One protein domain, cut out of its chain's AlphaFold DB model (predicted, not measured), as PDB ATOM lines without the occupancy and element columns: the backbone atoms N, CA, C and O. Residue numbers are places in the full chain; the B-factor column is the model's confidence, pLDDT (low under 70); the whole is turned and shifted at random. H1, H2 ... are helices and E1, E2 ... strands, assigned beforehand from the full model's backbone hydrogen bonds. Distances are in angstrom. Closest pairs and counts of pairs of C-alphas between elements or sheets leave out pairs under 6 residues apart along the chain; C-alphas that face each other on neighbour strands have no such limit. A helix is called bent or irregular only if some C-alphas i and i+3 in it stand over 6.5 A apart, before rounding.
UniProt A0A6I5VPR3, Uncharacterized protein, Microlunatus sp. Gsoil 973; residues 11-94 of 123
ATOM      1  N   THR A  11     -30.107   4.251  45.221       96.62
ATOM      2  CA  THR A  11     -29.114   5.220  44.754       96.62
ATOM      3  C   THR A  11     -29.679   6.629  44.870       96.62
ATOM      4  O   THR A  11     -30.734   6.926  44.316       96.62
ATOM      5  N   VAL A  12     -28.953   7.507  45.553       95.56
ATOM      6  CA  VAL A  12     -29.256   8.940  45.646       95.56
ATOM      7  C   VAL A  12     -28.163   9.748  44.962       95.56
ATOM      8  O   VAL A  12     -27.002   9.338  44.958       95.56
ATOM      9  N   ILE A  13     -28.513  10.915  44.421       95.56
ATOM     10  CA  ILE A  13     -27.522  11.878  43.936       95.56
ATOM     11  C   ILE A  13     -27.090  12.762  45.098       95.56
ATOM     12  O   ILE A  13     -27.907  13.374  45.787       95.56
ATOM     13  N   VAL A  14     -25.785  12.801  45.341       92.62
ATOM     14  CA  VAL A  14     -25.169  13.700  46.309       92.62
ATOM     15  C   VAL A  14     -24.723  14.942  45.565       92.62
ATOM     16  O   VAL A  14     -23.778  14.866  44.790       92.62
ATOM     17  N   GLU A  15     -25.396  16.062  45.807       93.50
ATOM     18  CA  GLU A  15     -25.008  17.357  45.252       93.50
ATOM     19  C   GLU A  15     -24.256  18.188  46.290       93.50
ATOM     20  O   GLU A  15     -24.700  18.353  47.429       93.50
ATOM     21  N   GLU A  16     -23.144  18.775  45.869       89.88
ATOM     22  CA  GLU A  16     -22.491  19.877  46.558       89.88
ATOM     23  C   GLU A  16     -22.668  21.139  45.721       89.88
ATOM     24  O   GLU A  16     -22.421  21.141  44.512       89.88
ATOM     25  N   ARG A  17     -23.087  22.229  46.367       88.38
ATOM     26  CA  ARG A  17     -23.241  23.534  45.723       88.38
ATOM     27  C   ARG A  17     -22.342  24.559  46.386       88.38
ATOM     28  O   ARG A  17     -22.289  24.648  47.611       88.38
ATOM     29  N   TRP A  18     -21.697  25.381  45.572       79.81
ATOM     30  CA  TRP A  18     -20.867  26.487  46.025       79.81
ATOM     31  C   TRP A  18     -21.380  27.789  45.407       79.81
ATOM     32  O   TRP A  18     -21.568  27.883  44.198       79.81
ATOM     33  N   HIS A  19     -21.692  28.782  46.248       83.06
ATOM     34  CA  HIS A  19     -22.358  30.028  45.833       83.06
ATOM     35  C   HIS A  19     -23.635  29.819  44.989       83.06
ATOM     36  O   HIS A  19     -23.920  30.590  44.080       83.06
ATOM     37  N   GLY A  20     -24.409  28.770  45.289       83.56
ATOM     38  CA  GLY A  20     -25.646  28.437  44.570       83.56
ATOM     39  C   GLY A  20     -25.441  27.695  43.245       83.56
ATOM     40  O   GLY A  20     -26.418  27.211  42.680       83.56
ATOM     41  N   LEU A  21     -24.197  27.544  42.785       81.75
ATOM     42  CA  LEU A  21     -23.844  26.795  41.582       81.75
ATOM     43  C   LEU A  21     -23.482  25.352  41.933       81.75
ATOM     44  O   LEU A  21     -22.927  25.093  43.002       81.75
ATOM     45  N   LEU A  22     -23.782  24.417  41.029       83.81
ATOM     46  CA  LEU A  22     -23.357  23.028  41.175       83.81
ATOM     47  C   LEU A  22     -21.826  22.959  41.204       83.81
ATOM     48  O   LEU A  22     -21.161  23.441  40.291       83.81
ATOM     49  N   TRP A  23     -21.286  22.358  42.259       87.00
ATOM     50  CA  TRP A  23     -19.854  22.155  42.441       87.00
ATOM     51  C   TRP A  23     -19.458  20.699  42.209       87.00
ATOM     52  O   TRP A  23     -18.483  20.421  41.512       87.00
ATOM     53  N   SER A  24     -20.232  19.759  42.749       90.81
ATOM     54  CA  SER A  24     -20.089  18.342  42.431       90.81
ATOM     55  C   SER A  24     -21.428  17.613  42.513       90.81
ATOM     56  O   SER A  24     -22.307  18.006  43.280       90.81
ATOM     57  N   ALA A  25     -21.589  16.564  41.711       93.81
ATOM     58  CA  ALA A  25     -22.702  15.628  41.798       93.81
ATOM     59  C   ALA A  25     -22.216  14.202  41.547       93.81
ATOM     60  O   ALA A  25     -21.502  13.948  40.580       93.81
ATOM     61  N   PHE A  26     -22.610  13.257  42.396       94.31
ATOM     62  CA  PHE A  26     -22.276  11.847  42.195       94.31
ATOM     63  C   PHE A  26     -23.338  10.923  42.795       94.31
ATOM     64  O   PHE A  26     -23.935  11.257  43.824       94.31
ATOM     65  N   PRO A  27     -23.586   9.752  42.187       96.06
ATOM     66  CA  PRO A  27     -24.469   8.763  42.777       96.06
ATOM     67  C   PRO A  27     -23.800   8.098  43.989       96.06
ATOM     68  O   PRO A  27     -22.608   7.789  43.995       96.06
ATOM     69  N   ALA A  28     -24.584   7.853  45.032       95.44
ATOM     70  CA  ALA A  28     -24.170   7.095  46.203       95.44
ATOM     71  C   ALA A  28     -25.293   6.153  46.637       95.44
ATOM     72  O   ALA A  28     -26.472   6.504  46.588       95.44
ATOM     73  N   ARG A  29     -24.929   4.957  47.093       97.19
ATOM     74  CA  ARG A  29     -25.877   3.959  47.581       97.19
ATOM     75  C   ARG A  29     -26.154   4.173  49.061       97.19
ATOM     76  O   ARG A  29     -25.220   4.287  49.855       97.19
ATOM     77  N   VAL A  30     -27.425   4.213  49.437       97.69
ATOM     78  CA  VAL A  30     -27.848   4.314  50.836       97.69
ATOM     79  C   VAL A  30     -27.578   2.983  51.534       97.69
ATOM     80  O   VAL A  30     -28.013   1.931  51.070       97.69
ATOM     81  N   ILE A  31     -26.846   3.034  52.645       97.81
ATOM     82  CA  ILE A  31     -26.540   1.870  53.488       97.81
ATOM     83  C   ILE A  31     -27.471   1.849  54.699       97.81
ATOM     84  O   ILE A  31     -28.068   0.821  54.997       97.81
ATOM     85  N   THR A  32     -27.643   2.997  55.355       96.88
ATOM     86  CA  THR A  32     -28.629   3.209  56.421       96.88
ATOM     87  C   THR A  32     -29.174   4.629  56.335       96.88
ATOM     88  O   THR A  32     -28.469   5.548  55.911       96.88
ATOM     89  N   SER A  33     -30.432   4.819  56.729       96.75
ATOM     90  CA  SER A  33     -31.057   6.138  56.767       96.75
ATOM     91  C   SER A  33     -32.106   6.199  57.872       96.75
ATOM     92  O   SER A  33     -33.050   5.415  57.896       96.75
ATOM     93  N   THR A  34     -31.922   7.132  58.798       95.62
ATOM     94  CA  THR A  34     -32.858   7.479  59.869       95.62
ATOM     95  C   THR A  34     -32.987   9.001  59.940       95.62
ATOM     96  O   THR A  34     -32.279   9.731  59.244       95.62
ATOM     97  N   ALA A  35     -33.870   9.501  60.807       94.12
ATOM     98  CA  ALA A  35     -33.980  10.937  61.061       94.12
ATOM     99  C   ALA A  35     -32.690  11.548  61.655       94.12
ATOM    100  O   ALA A  35     -32.499  12.763  61.558       94.12
ATOM    101  N   ASP A  36     -31.803  10.723  62.223       92.75
ATOM    102  CA  ASP A  36     -30.600  11.164  62.935       92.75
ATOM    103  C   ASP A  36     -29.291  10.780  62.241       92.75
ATOM    104  O   ASP A  36     -28.267  11.420  62.483       92.75
ATOM    105  N   GLU A  37     -29.288   9.766  61.372       94.06
ATOM    106  CA  GLU A  37     -28.083   9.311  60.679       94.06
ATOM    107  C   GLU A  37     -28.371   8.894  59.232       94.06
ATOM    108  O   GLU A  37     -29.334   8.191  58.939       94.06
ATOM    109  N   LEU A  38     -27.492   9.297  58.317       94.94
ATOM    110  CA  LEU A  38     -27.481   8.845  56.931       94.94
ATOM    111  C   LEU A  38     -26.083   8.337  56.584       94.94
ATOM    112  O   LEU A  38     -25.123   9.113  56.553       94.94
ATOM    113  N   VAL A  39     -25.984   7.044  56.279       95.69
ATOM    114  CA  VAL A  39     -24.752   6.407  55.806       95.69
ATOM    115  C   VAL A  39     -24.897   6.064  54.333       95.69
ATOM    116  O   VAL A  39     -25.847   5.396  53.919       95.69
ATOM    117  N   ARG A  40     -23.931   6.508  53.528       96.25
ATOM    118  CA  ARG A  40     -23.901   6.286  52.081       96.25
ATOM    119  C   ARG A  40     -22.552   5.760  51.635       96.25
ATOM    120  O   ARG A  40     -21.520   6.146  52.182       96.25
ATOM    121  N   TYR A  41     -22.571   4.939  50.601       95.62
ATOM    122  CA  TYR A  41     -21.389   4.363  49.985       95.62
ATOM    123  C   TYR A  41     -21.279   4.778  48.520       95.62
ATOM    124  O   TYR A  41     -22.232   4.631  47.754       95.62
ATOM    125  N   THR A  42     -20.107   5.258  48.128       95.62
ATOM    126  CA  THR A  42     -19.765   5.555  46.737       95.62
ATOM    127  C   THR A  42     -18.679   4.575  46.300       95.62
ATOM    128  O   THR A  42     -17.569   4.618  46.846       95.62
ATOM    129  N   PRO A  43     -18.983   3.658  45.366       92.56
ATOM    130  CA  PRO A  43     -17.985   2.771  44.790       92.56
ATOM    131  C   PRO A  43     -16.890   3.548  44.051       92.56
ATOM    132  O   PRO A  43     -17.165   4.571  43.425       92.56
ATOM    133  N   GLU A  44     -15.663   3.036  44.069       93.50
ATOM    134  CA  GLU A  44     -14.612   3.473  43.159       93.50
ATOM    135  C   GLU A  44     -15.050   3.276  41.704       93.50
ATOM    136  O   GLU A  44     -15.782   2.340  41.378       93.50
ATOM    137  N   GLY A  45     -14.629   4.192  40.836       92.56
ATOM    138  CA  GLY A  45     -15.010   4.215  39.430       92.56
ATOM    139  C   GLY A  45     -16.381   4.838  39.170       92.56
ATOM    140  O   GLY A  45     -16.753   4.993  38.009       92.56
ATOM    141  N   THR A  46     -17.123   5.238  40.210       94.50
ATOM    142  CA  THR A  46     -18.387   5.968  40.047       94.50
ATOM    143  C   THR A  46     -18.168   7.216  39.200       94.50
ATOM    144  O   THR A  46     -17.324   8.042  39.538       94.50
ATOM    145  N   ILE A  47     -18.942   7.384  38.127       95.75
ATOM    146  CA  ILE A  47     -18.876   8.602  37.320       95.75
ATOM    147  C   ILE A  47     -19.497   9.749  38.109       95.75
ATOM    148  O   ILE A  47     -20.675   9.722  38.469       95.75
ATOM    149  N   ALA A  48     -18.668  10.741  38.397       93.75
ATOM    150  CA  ALA A  48     -19.030  11.929  39.131       93.75
ATOM    151  C   ALA A  48     -18.868  13.154  38.236       93.75
ATOM    152  O   ALA A  48     -17.940  13.260  37.432       93.75
ATOM    153  N   THR A  49     -19.793  14.086  38.395       93.50
ATOM    154  CA  THR A  49     -19.790  15.390  37.751       93.50
ATOM    155  C   THR A  49     -19.089  16.384  38.668       93.50
ATOM    156  O   THR A  49     -19.469  16.528  39.829       93.50
ATOM    157  N   TYR A  50     -18.087  17.095  38.159       89.88
ATOM    158  CA  TYR A  50     -17.358  18.117  38.907       89.88
ATOM    159  C   TYR A  50     -17.330  19.431  38.141       89.88
ATOM    160  O   TYR A  50     -17.041  19.455  36.945       89.88
ATOM    161  N   ALA A  51     -17.529  20.532  38.856       88.12
ATOM    162  CA  ALA A  51     -17.077  21.831  38.402       88.12
ATOM    163  C   ALA A  51     -15.545  21.852  38.474       88.12
ATOM    164  O   ALA A  51     -14.939  21.706  39.539       88.12
ATOM    165  N   THR A  52     -14.896  22.007  37.326       85.50
ATOM    166  CA  THR A  52     -13.444  22.085  37.229       85.50
ATOM    167  C   THR A  52     -13.032  23.227  36.323       85.50
ATOM    168  O   THR A  52     -13.633  23.476  35.288       85.50
ATOM    169  N   ASN A  53     -11.967  23.925  36.693       86.19
ATOM    170  CA  ASN A  53     -11.312  24.871  35.802       86.19
ATOM    171  C   ASN A  53     -10.089  24.261  35.113       86.19
ATOM    172  O   ASN A  53      -9.393  24.968  34.408       86.19
ATOM    173  N   ARG A  54      -9.796  22.969  35.325       83.88
ATOM    174  CA  ARG A  54      -8.615  22.312  34.744       83.88
ATOM    175  C   ARG A  54      -8.608  22.343  33.218       83.88
ATOM    176  O   ARG A  54      -7.526  22.378  32.646       83.88
ATOM    177  N   ASP A  55      -9.785  22.293  32.615       82.88
ATOM    178  CA  ASP A  55      -9.947  22.153  31.169       82.88
ATOM    179  C   ASP A  55     -10.244  23.511  30.499       82.88
ATOM    180  O   ASP A  55     -10.648  23.558  29.342       82.88
ATOM    181  N   LEU A  56     -10.069  24.620  31.230       86.25
ATOM    182  CA  LEU A  56     -10.178  25.973  30.686       86.25
ATOM    183  C   LEU A  56      -8.847  26.414  30.052       86.25
ATOM    184  O   LEU A  56      -7.798  26.144  30.646       86.25
ATOM    185  N   PRO A  57      -8.868  27.146  28.921       86.25
ATOM    186  CA  PRO A  57      -7.655  27.696  28.308       86.25
ATOM    187  C   PRO A  57      -6.817  28.541  29.280       86.25
ATOM    188  O   PRO A  57      -5.599  28.428  29.326       86.25
ATOM    189  N   GLU A  58      -7.462  29.335  30.136       85.56
ATOM    190  CA  GLU A  58      -6.805  30.211  31.116       85.56
ATOM    191  C   GLU A  58      -6.123  29.442  32.260       85.56
ATOM    192  O   GLU A  58      -5.376  30.022  33.048       85.56
ATOM    193  N   ALA A  59      -6.405  28.144  32.382       86.56
ATOM    194  CA  ALA A  59      -5.821  27.256  33.376       86.56
ATOM    195  C   ALA A  59      -4.723  26.348  32.807       86.56
ATOM    196  O   ALA A  59      -4.156  25.535  33.551       86.56
ATOM    197  N   GLU A  60      -4.432  26.461  31.510       89.62
ATOM    198  CA  GLU A  60      -3.362  25.721  30.858       89.62
ATOM    199  C   GLU A  60      -1.999  26.125  31.441       89.62
ATOM    200  O   GLU A  60      -1.730  27.291  31.720       89.62
ATOM    201  N   GLY A  61      -1.145  25.137  31.717       88.75
ATOM    202  CA  GLY A  61       0.167  25.354  32.339       88.75
ATOM    203  C   GLY A  61       0.148  25.716  33.832       88.75
ATOM    204  O   GLY A  61       1.188  25.616  34.478       88.75
ATOM    205  N   LEU A  62      -1.008  26.059  34.412       92.00
ATOM    206  CA  LEU A  62      -1.110  26.392  35.833       92.00
ATOM    207  C   LEU A  62      -1.002  25.156  36.733       92.00
ATOM    208  O   LEU A  62      -1.590  24.092  36.492       92.00
ATOM    209  N   THR A  63      -0.321  25.332  37.861       91.81
ATOM    210  CA  THR A  63      -0.293  24.352  38.948       91.81
ATOM    211  C   THR A  63      -1.679  24.180  39.577       91.81
ATOM    212  O   THR A  63      -2.610  24.968  39.396       91.81
ATOM    213  N   ARG A  64      -1.857  23.124  40.384       85.00
ATOM    214  CA  ARG A  64      -3.122  22.887  41.103       85.00
ATOM    215  C   ARG A  64      -3.517  24.063  42.004       85.00
ATOM    216  O   ARG A  64      -4.704  24.372  42.088       85.00
ATOM    217  N   GLU A  65      -2.556  24.674  42.689       87.06
ATOM    218  CA  GLU A  65      -2.815  25.778  43.618       87.06
ATOM    219  C   GLU A  65      -3.192  27.059  42.879       87.06
ATOM    220  O   GLU A  65      -4.188  27.691  43.232       87.06
ATOM    221  N   GLU A  66      -2.479  27.383  41.800       90.25
ATOM    222  CA  GLU A  66      -2.799  28.520  40.934       90.25
ATOM    223  C   GLU A  66      -4.178  28.366  40.305       90.25
ATOM    224  O   GLU A  66      -4.977  29.299  40.342       90.25
ATOM    225  N   ARG A  67      -4.523  27.162  39.832       88.56
ATOM    226  CA  ARG A  67      -5.881  26.874  39.359       88.56
ATOM    227  C   ARG A  67      -6.913  27.074  40.456       88.56
ATOM    228  O   ARG A  67      -7.942  27.689  40.205       88.56
ATOM    229  N   LYS A  68      -6.664  26.595  41.675       83.62
ATOM    230  CA  LYS A  68      -7.601  26.806  42.785       83.62
ATOM    231  C   LYS A  68      -7.809  28.301  43.043       83.62
ATOM    232  O   LYS A  68      -8.945  28.739  43.187       83.62
ATOM    233  N   LEU A  69      -6.733  29.080  43.068       86.38
ATOM    234  CA  LEU A  69      -6.796  30.524  43.274       86.38
ATOM    235  C   LEU A  69      -7.511  31.244  42.119       86.38
ATOM    236  O   LEU A  69      -8.325  32.130  42.373       86.38
ATOM    237  N   LEU A  70      -7.264  30.838  40.870       86.81
ATOM    238  CA  LEU A  70      -7.955  31.356  39.691       86.81
ATOM    239  C   LEU A  70      -9.462  31.082  39.774       86.81
ATOM    240  O   LEU A  70     -10.241  32.020  39.664       86.81
ATOM    241  N   ALA A  71      -9.868  29.842  40.070       83.06
ATOM    242  CA  ALA A  71     -11.277  29.475  40.240       83.06
ATOM    243  C   ALA A  71     -11.961  30.287  41.351       83.06
ATOM    244  O   ALA A  71     -13.104  30.709  41.193       83.06
ATOM    245  N   LEU A  72     -11.260  30.548  42.462       82.69
ATOM    246  CA  LEU A  72     -11.781  31.391  43.541       82.69
ATOM    247  C   LEU A  72     -12.003  32.844  43.095       82.69
ATOM    248  O   LEU A  72     -12.974  33.467  43.521       82.69
ATOM    249  N   LYS A  73     -11.114  33.376  42.248       85.75
ATOM    250  CA  LYS A  73     -11.180  34.756  41.750       85.75
ATOM    251  C   LYS A  73     -12.217  34.936  40.645       85.75
ATOM    252  O   LYS A  73     -13.004  35.873  40.706       85.75
ATOM    253  N   THR A  74     -12.210  34.068  39.636       84.31
ATOM    254  CA  THR A  74     -13.035  34.228  38.429       84.31
ATOM    255  C   THR A  74     -14.395  33.558  38.549       84.31
ATOM    256  O   THR A  74     -15.308  33.912  37.810       84.31
ATOM    257  N   ARG A  75     -14.543  32.588  39.465       81.88
ATOM    258  CA  ARG A  75     -15.719  31.707  39.574       81.88
ATOM    259  C   ARG A  75     -16.068  30.994  38.265       81.88
ATOM    260  O   ARG A  75     -17.199  30.558  38.081       81.88
ATOM    261  N   GLN A  76     -15.099  30.863  37.363       82.00
ATOM    262  CA  GLN A  76     -15.259  30.130  36.117       82.00
ATOM    263  C   GLN A  76     -14.861  28.674  36.328       82.00
ATOM    264  O   GLN A  76     -13.787  28.365  36.851       82.00
ATOM    265  N   ALA A  77     -15.745  27.782  35.910       82.50
ATOM    266  CA  ALA A  77     -15.517  26.353  35.856       82.50
ATOM    267  C   ALA A  77     -16.365  25.774  34.722       82.50
ATOM    268  O   ALA A  77     -17.445  26.283  34.423       82.50
ATOM    269  N   VAL A  78     -15.878  24.699  34.117       84.75
ATOM    270  CA  VAL A  78     -16.661  23.835  33.238       84.75
ATOM    271  C   VAL A  78     -17.089  22.598  34.004       84.75
ATOM    272  O   VAL A  78     -16.462  22.196  34.985       84.75
ATOM    273  N   VAL A  79     -18.178  21.994  33.554       87.62
ATOM    274  CA  VAL A  79     -18.629  20.714  34.079       87.62
ATOM    275  C   VAL A  79     -17.866  19.605  33.364       87.62
ATOM    276  O   VAL A  79     -17.849  19.560  32.137       87.62
ATOM    277  N   ALA A  80     -17.240  18.715  34.130       89.88
ATOM    278  CA  ALA A  80     -16.567  17.536  33.605       89.88
ATOM    279  C   ALA A  80     -17.007  16.283  34.362       89.88
ATOM    280  O   ALA A  80     -17.088  16.281  35.593       89.88
ATOM    281  N   GLU A  81     -17.233  15.202  33.623       92.69
ATOM    282  CA  GLU A  81     -17.494  13.880  34.181       92.69
ATOM    283  C   GLU A  81     -16.199  13.088  34.289       92.69
ATOM    284  O   GLU A  81     -15.428  12.991  33.332       92.69
ATOM    285  N   ARG A  82     -15.927  12.541  35.476       91.88
ATOM    286  CA  ARG A  82     -14.725  11.746  35.740       91.88
ATOM    287  C   ARG A  82     -15.028  10.622  36.729       91.88
ATOM    288  O   ARG A  82     -15.858  10.817  37.618       91.88
ATOM    289  N   PRO A  83     -14.347   9.470  36.616       91.88
ATOM    290  CA  PRO A  83     -14.445   8.425  37.624       91.88
ATOM    291  C   PRO A  83     -13.919   8.939  38.967       91.88
ATOM    292  O   PRO A  83     -12.860   9.569  39.042       91.88
ATOM    293  N   ASP A  84     -14.671   8.673  40.026       87.75
ATOM    294  CA  ASP A  84     -14.290   8.958  41.399       87.75
ATOM    295  C   ASP A  84     -13.394   7.842  41.954       87.75
ATOM    296  O   ASP A  84     -13.590   6.660  41.672       87.75
ATOM    297  N   SER A  85     -12.399   8.209  42.754       80.25
ATOM    298  CA  SER A  85     -11.495   7.273  43.429       80.25
ATOM    299  C   SER A  85     -10.994   7.914  44.729       80.25
ATOM    300  O   SER A  85     -10.799   9.137  44.766       80.25
ATOM    301  N   PRO A  86     -10.765   7.151  45.815       90.94
ATOM    302  CA  PRO A  86     -11.076   5.727  46.023       90.94
ATOM    303  C   PRO A  86     -12.542   5.514  46.456       90.94
ATOM    304  O   PRO A  86     -13.324   6.462  46.487       90.94
ATOM    305  N   HIS A  87     -12.915   4.289  46.846       90.38
ATOM    306  CA  HIS A  87     -14.180   4.001  47.538       90.38
ATOM    307  C   HIS A  87     -14.413   4.928  48.747       90.38
ATOM    308  O   HIS A  87     -13.498   5.157  49.545       90.38
ATOM    309  N   LYS A  88     -15.651   5.410  48.942       92.88
ATOM    310  CA  LYS A  88     -16.002   6.330  50.043       92.88
ATOM    311  C   LYS A  88     -17.194   5.831  50.850       92.88
ATOM    312  O   LYS A  88     -18.230   5.489  50.288       92.88
ATOM    313  N   LEU A  89     -17.066   5.871  52.176       94.75
ATOM    314  CA  LEU A  89     -18.174   5.726  53.119       94.75
ATOM    315  C   LEU A  89     -18.408   7.078  53.802       94.75
ATOM    316  O   LEU A  89     -17.537   7.576  54.513       94.75
ATOM    317  N   ASN A  90     -19.573   7.675  53.571       92.50
ATOM    318  CA  ASN A  90     -19.946   8.981  54.104       92.50
ATOM    319  C   ASN A  90     -21.006   8.808  55.191       92.50
ATOM    320  O   ASN A  90     -22.029   8.169  54.949       92.50
ATOM    321  N   ILE A  91     -20.773   9.398  56.365       93.50
ATOM    322  CA  ILE A  91     -21.674   9.336  57.522       93.50
ATOM    323  C   ILE A  91     -22.108  10.760  57.860       93.50
ATOM    324  O   ILE A  91     -21.270  11.596  58.197       93.50
ATOM    325  N   HIS A  92     -23.408  11.026  57.789       90.19
ATOM    326  CA  HIS A  92     -24.015  12.290  58.202       90.19
ATOM    327  C   HIS A  92     -24.839  12.064  59.458       90.19
ATOM    328  O   HIS A  92     -25.613  11.117  59.507       90.19
ATOM    329  N   ARG A  93     -24.686  12.940  60.455       91.56
ATOM    330  CA  ARG A  93     -25.445  12.884  61.707       91.56
ATOM    331  C   ARG A  93     -26.180  14.190  61.948       91.56
ATOM    332  O   ARG A  93     -25.590  15.263  61.790       91.56
ATOM    333  N   ALA A  94     -27.438  14.100  62.360       86.25
ATOM    334  CA  ALA A  94     -28.203  15.242  62.830       86.25
ATOM    335  C   ALA A  94     -27.447  15.935  63.980       86.25
ATOM    336  O   ALA A  94     -26.898  15.293  64.871       86.25
TER     337      ALA A  94
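AT A GLANCE: This is residues 11 to 94 of the 123 residues of an uncharacterized protein of Microlunatus sp. Gsoil 973 (UniProt A0A6I5VPR3). A strongly twisted, branched sheet of six strands is built on one long bent strand, E2, whose first part has E1 on one side and the E4 and E5 pair on the other, while its last part pairs with E3, with E6 next to E3. The one named helix, H1, and the long link before it lie at one end of the elongated whole, past the end of E4 and the start of E5, and the turn between E2 and E3 lies at the other end. The printed part has 84 residues, with six named strands and one named helix in the order E1, E2, E3, E4, H1, E5, E6, and its class is mostly strand. The sheet's neighbour pairs are antiparallel. The whole is loose, with a radius of gyration of the C-alphas of 15.2 A and spans of 44 by 26 by 18 A.

IN THESE COORDINATES: Strand E1, residues 11 to 18, begins with C-alpha 11 at (-29.114, 5.220, 44.754) and is 22.8 A long. E2, residues 21 to 33, is 26.6 A long and bends by 90 degrees at residue 30. E3, residues 37 to 42, is 16.7 A long, and E4, residues 47 to 52, is 14.5 A long. Helix H1, residues 64 to 74, is 15.3 A long, with C-alpha 64 at (-3.122, 22.887, 41.103). E5, residues 78 to 83, is 16.2 A long. E6, residues 88 to 93, is 16.4 A long and ends with C-alpha 93 at (-25.445, 12.884, 61.707).

HOW THE PARTS SIT: E1, E2 and E3 form a meander, each strand the antiparallel neighbour of the one before, and E1 and E2, like E2 and E3, are a hairpin. E1 lies on one side of E2, beside residues 21 to 29, with N 14 and O 26 at 2.8 A. E3, beside residues 28 to 33, and E4, beside residues 23 to 26, lie on the other side of E2. N 29 and O 41, 2.8 A apart, are within hydrogen-bond range across the pair E2 and E3, and N 25 and O 49, 2.8 A apart, are within hydrogen-bond range across the pair E2 and E4. E6 is antiparallel to E3 at 166 degrees, with N 90 and O 40 at 2.8 A. E5 is antiparallel to E4 at 147 degrees, with N 52 and O 78 at 2.8 A. E1, E5 and E6 are edge strands. H1 is only just not on the sheet, with 4 pairs of C-alphas within 10 A, and it is apart from E1, E2, E3 and E6. In H1 every O i to N i+4 pair is within hydrogen-bond range.

THE WHOLE: The two C-alphas farthest apart, those of Ala 35 and Gly 61, are 46.9 A apart. The printed part has no cut. The link from E4 to H1, 11 residues, is long, and the other links are tight. The mean pLDDT of the printed part is 90.0, and no printed residue is under 70.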